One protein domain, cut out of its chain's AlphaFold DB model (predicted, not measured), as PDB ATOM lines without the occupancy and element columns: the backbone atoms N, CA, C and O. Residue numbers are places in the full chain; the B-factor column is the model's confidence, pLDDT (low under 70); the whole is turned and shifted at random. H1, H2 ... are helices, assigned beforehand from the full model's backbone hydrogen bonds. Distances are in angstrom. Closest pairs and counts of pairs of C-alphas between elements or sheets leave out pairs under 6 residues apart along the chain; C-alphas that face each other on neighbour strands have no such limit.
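Overview. This is residues 13 to 73 of the 107 residues of the protein "Uncharacterized protein At2g44195" of Arabidopsis thaliana (UniProt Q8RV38). Picture an open, flat V: one long helix, H1, makes one arm, and past its last residue, Gln 48, the backbone turns at residues 49 to 55 into a second arm, made of an unnamed link and the short helix H2 at its tip. The space between the arms is empty. The printed part has 61 residues with two named helices, H1 then H2, and no named strand, class all helix. It is extended, with a radius of gyration of the C-alphas of 19.5 A and spans of 50 by 45 by 9 A.

Along the chain. Find C-alpha 16 at (36.091, 39.202, -7.157); from there H1, residues 16 to 48, runs 47.8 A to C-alpha 48 at (14.084, 43.435, 35.052). Further on, H2, residues 65 to 73, runs 13.4 A to C-alpha 73 at (-12.064, 30.265, 4.006).

Arrangement. H1 and H2 are apart. Within hydrogen-bond range are 28 of 29 O i to N i+4 pairs in H1 and 3 of 5 in H2.

Size, cuts and confidence. The C-alphas of Ser 15 and Gly 50, the two farthest apart, are 52.7 A from each other. The printed part has no cut. Residues 49 to 64 are a long link. Look for pLDDT under 70 at residues 50 to 57, 60 and 65 to 73.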
ATOM      1  N   THR A  13      30.811  32.318  -8.004       87.25
ATOM      2  CA  THR A  13      31.026  32.730  -6.606       87.25
ATOM      3  C   THR A  13      32.457  33.179  -6.328       87.25
ATOM      4  O   THR A  13      32.664  34.112  -5.566       87.25
ATOM      5  N   GLY A  14      33.446  32.599  -7.015       87.50
ATOM      6  CA  GLY A  14      34.852  33.015  -6.926       87.50
ATOM      7  C   GLY A  14      35.202  34.286  -7.714       87.50
ATOM      8  O   GLY A  14      36.371  34.658  -7.782       87.50
ATOM      9  N   SER A  15      34.229  34.939  -8.362       91.00
ATOM     10  CA  SER A  15      34.473  36.223  -9.027       91.00
ATOM     11  C   SER A  15      34.679  37.319  -7.981       91.00
ATOM     12  O   SER A  15      33.825  37.489  -7.116       91.00
ATOM     13  N   ILE A  16      35.753  38.110  -8.096       89.94
ATOM     14  CA  ILE A  16      36.091  39.202  -7.157       89.94
ATOM     15  C   ILE A  16      34.883  40.114  -6.897       89.94
ATOM     16  O   ILE A  16      34.559  40.414  -5.756       89.94
ATOM     17  N   ARG A  17      34.129  40.461  -7.948       90.00
ATOM     18  CA  ARG A  17      32.930  41.309  -7.841       90.00
ATOM     19  C   ARG A  17      31.811  40.686  -7.001       90.00
ATOM     20  O   ARG A  17      31.019  41.416  -6.418       90.00
ATOM     21  N   ASN A  18      31.697  39.361  -6.991       91.69
ATOM     22  CA  ASN A  18      30.677  38.655  -6.217       91.69
ATOM     23  C   ASN A  18      31.129  38.467  -4.773       91.69
ATOM     24  O   ASN A  18      30.331  38.705  -3.872       91.69
ATOM     25  N   VAL A  19      32.410  38.159  -4.559       93.62
ATOM     26  CA  VAL A  19      33.017  38.132  -3.221       93.62
ATOM     27  C   VAL A  19      32.870  39.497  -2.540       93.62
ATOM     28  O   VAL A  19      32.400  39.567  -1.413       93.62
ATOM     29  N   GLU A  20      33.145  40.596  -3.250       93.94
ATOM     30  CA  GLU A  20      32.946  41.958  -2.729       93.94
ATOM     31  C   GLU A  20      31.485  42.268  -2.371       93.94
ATOM     32  O   GLU A  20      31.224  42.972  -1.398       93.94
ATOM     33  N   LYS A  21      30.516  41.781  -3.158       93.88
ATOM     34  CA  LYS A  21      29.087  41.980  -2.865       93.88
ATOM     35  C   LYS A  21      28.661  41.233  -1.609       93.88
ATOM     36  O   LYS A  21      27.936  41.809  -0.803       93.88
ATOM     37  N   VAL A  22      29.099  39.983  -1.466       94.38
ATOM     38  CA  VAL A  22      28.822  39.159  -0.284       94.38
ATOM     39  C   VAL A  22      29.447  39.807   0.943       94.38
ATOM     40  O   VAL A  22      28.727  40.089   1.889       94.38
ATOM     41  N   TRP A  23      30.719  40.196   0.870       94.44
ATOM     42  CA  TRP A  23      31.400  40.865   1.978       94.44
ATOM     43  C   TRP A  23      30.706  42.169   2.404       94.44
ATOM     44  O   TRP A  23      30.490  42.412   3.586       94.44
ATOM     45  N   LYS A  24      30.271  43.005   1.451       95.06
ATOM     46  CA  LYS A  24      29.495  44.217   1.777       95.06
ATOM     47  C   LYS A  24      28.145  43.902   2.425       95.06
ATOM     48  O   LYS A  24      27.692  44.669   3.270       95.06
ATOM     49  N   ALA A  25      27.490  42.820   2.005       93.88
ATOM     50  CA  ALA A  25      26.241  42.376   2.608       93.88
ATOM     51  C   ALA A  25      26.466  41.841   4.031       93.88
ATOM     52  O   ALA A  25      25.693  42.187   4.921       93.88
ATOM     53  N   GLU A  26      27.542  41.087   4.255       93.31
ATOM     54  CA  GLU A  26      27.951  40.578   5.569       93.31
ATOM     55  C   GLU A  26      28.261  41.723   6.538       93.31
ATOM     56  O   GLU A  26      27.657  41.776   7.605       93.31
ATOM     57  N   GLN A  27      29.070  42.710   6.132       93.00
ATOM     58  CA  GLN A  27      29.365  43.884   6.970       93.00
ATOM     59  C   GLN A  27      28.102  44.661   7.360       93.00
ATOM     60  O   GLN A  27      27.971  45.143   8.484       93.00
ATOM     61  N   LYS A  28      27.164  44.821   6.418       93.12
ATOM     62  CA  LYS A  28      25.897  45.502   6.698       93.12
ATOM     63  C   LYS A  28      25.044  44.696   7.679       93.12
ATOM     64  O   LYS A  28      24.438  45.284   8.565       93.12
ATOM     65  N   HIS A  29      24.991  43.381   7.503       91.62
ATOM     66  CA  HIS A  29      24.218  42.490   8.354       91.62
ATOM     67  C   HIS A  29      24.782  42.430   9.778       91.62
ATOM     68  O   HIS A  29      24.011  42.519  10.724       91.62
ATOM     69  N   GLU A  30      26.103  42.363   9.947       87.75
ATOM     70  CA  GLU A  30      26.756  42.392  11.262       87.75
ATOM     71  C   GLU A  30      26.440  43.693  12.019       87.75
ATOM     72  O   GLU A  30      25.965  43.654  13.151       87.75
ATOM     73  N   ALA A  31      26.547  44.845  11.347       85.75
ATOM     74  CA  ALA A  31      26.183  46.139  11.927       85.75
ATOM     75  C   ALA A  31      24.677  46.288  12.231       85.75
ATOM     76  O   ALA A  31      24.278  47.162  13.006       85.75
ATOM     77  N   GLU A  32      23.812  45.508  11.578       78.50
ATOM     78  CA  GLU A  32      22.383  45.441  11.894       78.50
ATOM     79  C   GLU A  32      22.110  44.479  13.057       78.50
ATOM     80  O   GLU A  32      21.273  44.797  13.902       78.50
ATOM     81  N   GLN A  33      22.825  43.355  13.143       80.81
ATOM     82  CA  GLN A  33      22.693  42.398  14.241       80.81
ATOM     83  C   GLN A  33      23.146  42.984  15.575       80.81
ATOM     84  O   GLN A  33      22.368  42.932  16.522       80.81
ATOM     85  N   GLU A  34      24.303  43.645  15.623       80.50
ATOM     86  CA  GLU A  34      24.803  44.306  16.839       80.50
ATOM     87  C   GLU A  34      23.767  45.302  17.395       80.50
ATOM     88  O   GLU A  34      23.410  45.279  18.570       80.50
ATOM     89  N   LYS A  35      23.149  46.104  16.520       77.38
ATOM     90  CA  LYS A  35      22.098  47.059  16.920       77.38
ATOM     91  C   LYS A  35      20.820  46.388  17.414       77.38
ATOM     92  O   LYS A  35      20.082  46.971  18.212       77.38
ATOM     93  N   ILE A  36      20.486  45.213  16.885       72.38
ATOM     94  CA  ILE A  36      19.320  44.447  17.332       72.38
ATOM     95  C   ILE A  36      19.605  43.827  18.701       72.38
ATOM     96  O   ILE A  36      18.732  43.892  19.572       72.38
ATOM     97  N   GLU A  37      20.806  43.291  18.900       72.44
ATOM     98  CA  GLU A  37      21.264  42.717  20.165       72.44
ATOM     99  C   GLU A  37      21.257  43.774  21.271       72.44
ATOM    100  O   GLU A  37      20.487  43.626  22.225       72.44
ATOM    101  N   GLU A  38      21.931  44.912  21.080       72.06
ATOM    102  CA  GLU A  38      21.953  46.023  22.046       72.06
ATOM    103  C   GLU A  38      20.540  46.498  22.422       72.06
ATOM    104  O   GLU A  38      20.211  46.748  23.588       72.06
ATOM    105  N   ARG A  39      19.648  46.595  21.430       72.19
ATOM    106  CA  ARG A  39      18.260  47.018  21.652       72.19
ATOM    107  C   ARG A  39      17.446  45.972  22.412       72.19
ATOM    108  O   ARG A  39      16.525  46.335  23.153       72.19
ATOM    109  N   SER A  40      17.735  44.690  22.212       72.25
ATOM    110  CA  SER A  40      17.072  43.596  22.922       72.25
ATOM    111  C   SER A  40      17.542  43.502  24.376       72.25
ATOM    112  O   SER A  40      16.712  43.358  25.279       72.25
ATOM    113  N   GLU A  41      18.835  43.707  24.616       72.62
ATOM    114  CA  GLU A  41      19.458  43.670  25.938       72.62
ATOM    115  C   GLU A  41      19.025  44.851  26.802       72.62
ATOM    116  O   GLU A  41      18.591  44.668  27.943       72.62
ATOM    117  N   PHE A  42      19.027  46.061  26.238       74.00
ATOM    118  CA  PHE A  42      18.545  47.246  26.944       74.00
ATOM    119  C   PHE A  42      17.089  47.081  27.393       74.00
ATOM    120  O   PHE A  42      16.712  47.458  28.505       74.00
ATOM    121  N   ARG A  43      16.264  46.446  26.555       74.25
ATOM    122  CA  ARG A  43      14.873  46.161  26.895       74.25
ATOM    123  C   ARG A  43      14.745  45.094  27.983       74.25
ATOM    124  O   ARG A  43      13.915  45.259  28.874       74.25
ATOM    125  N   ALA A  44      15.550  44.035  27.937       77.69
ATOM    126  CA  ALA A  44      15.561  43.014  28.981       77.69
ATOM    127  C   ALA A  44      15.933  43.613  30.350       77.69
ATOM    128  O   ALA A  44      15.274  43.321  31.349       77.69
ATOM    129  N   ILE A  45      16.916  44.517  30.384       79.25
ATOM    130  CA  ILE A  45      17.346  45.214  31.604       79.25
ATOM    131  C   ILE A  45      16.253  46.165  32.118       79.25
ATOM    132  O   ILE A  45      15.970  46.187  33.315       79.25
ATOM    133  N   GLN A  46      15.578  46.910  31.233       76.06
ATOM    134  CA  GLN A  46      14.451  47.774  31.616       76.06
ATOM    135  C   GLN A  46      13.264  46.997  32.201       76.06
ATOM    136  O   GLN A  46      12.608  47.483  33.126       76.06
ATOM    137  N   GLU A  47      12.985  45.802  31.674       73.31
ATOM    138  CA  GLU A  47      11.938  44.922  32.197       73.31
ATOM    139  C   GLU A  47      12.324  44.317  33.556       73.31
ATOM    140  O   GLU A  47      11.483  44.279  34.452       73.31
ATOM    141  N   GLN A  48      13.588  43.916  33.753       72.75
ATOM    142  CA  GLN A  48      14.084  43.435  35.052       72.75
ATOM    143  C   GLN A  48      14.069  44.527  36.130       72.75
ATOM    144  O   GLN A  48      13.746  44.250  37.283       72.75
ATOM    145  N   ALA A  49      14.375  45.771  35.758       78.06
ATOM    146  CA  ALA A  49      14.335  46.912  36.668       78.06
ATOM    147  C   ALA A  49      12.902  47.381  37.000       78.06
ATOM    148  O   ALA A  49      12.726  48.239  37.862       78.06
ATOM    149  N   GLY A  50      11.875  46.855  36.319       67.06
ATOM    150  CA  GLY A  50      10.471  47.204  36.561       67.06
ATOM    151  C   GLY A  50      10.080  48.629  36.149       67.06
ATOM    152  O   GLY A  50       8.985  49.073  36.485       67.06
ATOM    153  N   LEU A  51      10.943  49.354  35.419       67.00
ATOM    154  CA  LEU A  51      10.675  50.730  34.969       67.00
ATOM    155  C   LEU A  51       9.678  50.797  33.802       67.00
ATOM    156  O   LEU A  51       9.049  51.833  33.592       67.00
ATOM    157  N   VAL A  52       9.541  49.718  33.027       66.25
ATOM    158  CA  VAL A  52       8.629  49.649  31.880       66.25
ATOM    159  C   VAL A  52       7.548  48.607  32.169       66.25
ATOM    160  O   VAL A  52       7.891  47.455  32.441       66.25
ATOM    161  N   PRO A  53       6.246  48.954  32.091       66.00
ATOM    162  CA  PRO A  53       5.189  47.958  32.195       66.00
ATOM    163  C   PRO A  53       5.379  46.914  31.091       66.00
ATOM    164  O   PRO A  53       5.511  47.266  29.914       66.00
ATOM    165  N   ARG A  54       5.421  45.632  31.478       64.44
ATOM    166  CA  ARG A  54       5.541  44.486  30.564       64.44
ATOM    167  C   ARG A  54       4.517  44.677  29.444       64.44
ATOM    168  O   ARG A  54       3.314  44.625  29.696       64.44
ATOM    169  N   ARG A  55       4.977  44.955  28.216       63.69
ATOM    170  CA  ARG A  55       4.056  45.032  27.076       63.69
ATOM    171  C   ARG A  55       3.309  43.699  27.011       63.69
ATOM    172  O   ARG A  55       3.976  42.671  27.154       63.69
ATOM    173  N   PRO A  56       1.975  43.700  26.821       66.31
ATOM    174  CA  PRO A  56       1.262  42.460  26.569       66.31
ATOM    175  C   PRO A  56       1.980  41.741  25.432       66.31
ATOM    176  O   PRO A  56       2.443  42.381  24.479       66.31
ATOM    177  N   GLU A  57       2.165  40.439  25.624       67.62
ATOM    178  CA  GLU A  57       2.872  39.559  24.706       67.62
ATOM    179  C   GLU A  57       2.435  39.871  23.275       67.62
ATOM    180  O   GLU A  57       1.244  40.032  22.992       67.62
ATOM    181  N   ARG A  58       3.423  40.097  22.400       70.88
ATOM    182  CA  ARG A  58       3.175  40.432  21.001       70.88
ATOM    183  C   ARG A  58       2.250  39.349  20.460       70.88
ATOM    184  O   ARG A  58       2.545  38.170  20.564       70.88
ATOM    185  N   LEU A  59       1.088  39.765  19.972       75.56
ATOM    186  CA  LEU A  59       0.051  38.843  19.540       75.56
ATOM    187  C   LEU A  59       0.516  38.151  18.254       75.56
ATOM    188  O   LEU A  59       0.280  38.657  17.158       75.56
ATOM    189  N   GLU A  60       1.208  37.021  18.401       68.06
ATOM    190  CA  GLU A  60       1.792  36.244  17.296       68.06
ATOM    191  C   GLU A  60       0.724  35.812  16.280       68.06
ATOM    192  O   GLU A  60       0.961  35.812  15.076       68.06
ATOM    193  N   PHE A  61      -0.521  35.637  16.734       73.38
ATOM    194  CA  PHE A  61      -1.671  35.349  15.874       73.38
ATOM    195  C   PHE A  61      -1.948  36.422  14.800       73.38
ATOM    196  O   PHE A  61      -2.654  36.150  13.828       73.38
ATOM    197  N   LEU A  62      -1.474  37.662  14.991       74.88
ATOM    198  CA  LEU A  62      -1.661  38.772  14.047       74.88
ATOM    199  C   LEU A  62      -0.589  38.783  12.946       74.88
ATOM    200  O   LEU A  62      -0.779  39.421  11.911       74.88
ATOM    201  N   TYR A  63       0.526  38.091  13.179       74.94
ATOM    202  CA  TYR A  63       1.660  37.991  12.264       74.94
ATOM    203  C   TYR A  63       1.838  36.589  11.687       74.94
ATOM    204  O   TYR A  63       2.662  36.435  10.793       74.94
ATOM    205  N   ASP A  64       1.046  35.611  12.135       76.31
ATOM    206  CA  ASP A  64       0.910  34.315  11.481       76.31
ATOM    207  C   ASP A  64       0.160  34.471  10.145       76.31
ATOM    208  O   ASP A  64      -1.067  34.666  10.135       76.31
ATOM    209  N   PRO A  65       0.845  34.363   8.990       69.38
ATOM    210  CA  PRO A  65       0.181  34.428   7.689       69.38
ATOM    211  C   PRO A  65      -0.810  33.266   7.502       69.38
ATOM    212  O   PRO A  65      -1.830  33.430   6.834       69.38
ATOM    213  N   GLU A  66      -0.571  32.130   8.162       66.81
ATOM    214  CA  GLU A  66      -1.447  30.952   8.149       66.81
ATOM    215  C   GLU A  66      -2.829  31.241   8.769       66.81
ATOM    216  O   GLU A  66      -3.864  30.798   8.261       66.81
ATOM    217  N   LEU A  67      -2.884  32.057   9.828       63.56
ATOM    218  CA  LEU A  67      -4.145  32.417  10.485       63.56
ATOM    219  C   LEU A  67      -4.956  33.433   9.664       63.56
ATOM    220  O   LEU A  67      -6.189  33.440   9.708       63.56
ATOM    221  N   ALA A  68      -4.270  34.294   8.907       61.22
ATOM    222  CA  ALA A  68      -4.895  35.271   8.019       61.22
ATOM    223  C   ALA A  68      -5.559  34.603   6.801       61.22
ATOM    224  O   ALA A  68      -6.651  35.015   6.399       61.22
ATOM    225  N   VAL A  69      -4.955  33.539   6.258       62.56
ATOM    226  CA  VAL A  69      -5.509  32.767   5.132       62.56
ATOM    227  C   VAL A  69      -6.703  31.912   5.574       62.56
ATOM    228  O   VAL A  69      -7.716  31.860   4.874       62.56
ATOM    229  N   ALA A  70      -6.663  31.328   6.777       58.91
ATOM    230  CA  ALA A  70      -7.794  30.571   7.319       58.91
ATOM    231  C   ALA A  70      -9.079  31.419   7.443       58.91
ATOM    232  O   ALA A  70     -10.177  30.920   7.194       58.91
ATOM    233  N   LYS A  71      -8.965  32.723   7.739       57.50
ATOM    234  CA  LYS A  71     -10.124  33.632   7.836       57.50
ATOM    235  C   LYS A  71     -10.828  33.887   6.501       57.50
ATOM    236  O   LYS A  71     -12.026  34.161   6.512       57.50
ATOM    237  N   GLN A  72     -10.140  33.756   5.365       53.22
ATOM    238  CA  GLN A  72     -10.769  33.898   4.044       53.22
ATOM    239  C   GLN A  72     -11.648  32.684   3.698       53.22
ATOM    240  O   GLN A  72     -12.669  32.828   3.031       53.22
ATOM    241  N   ASN A  73     -11.321  31.508   4.241       49.03
ATOM    242  CA  ASN A  73     -12.064  30.265   4.006       49.03
ATOM    243  C   ASN A  73     -13.220  30.044   5.003       49.03
ATOM    244  O   ASN A  73     -14.113  29.236   4.755       49.03
TER     245      ASN A  73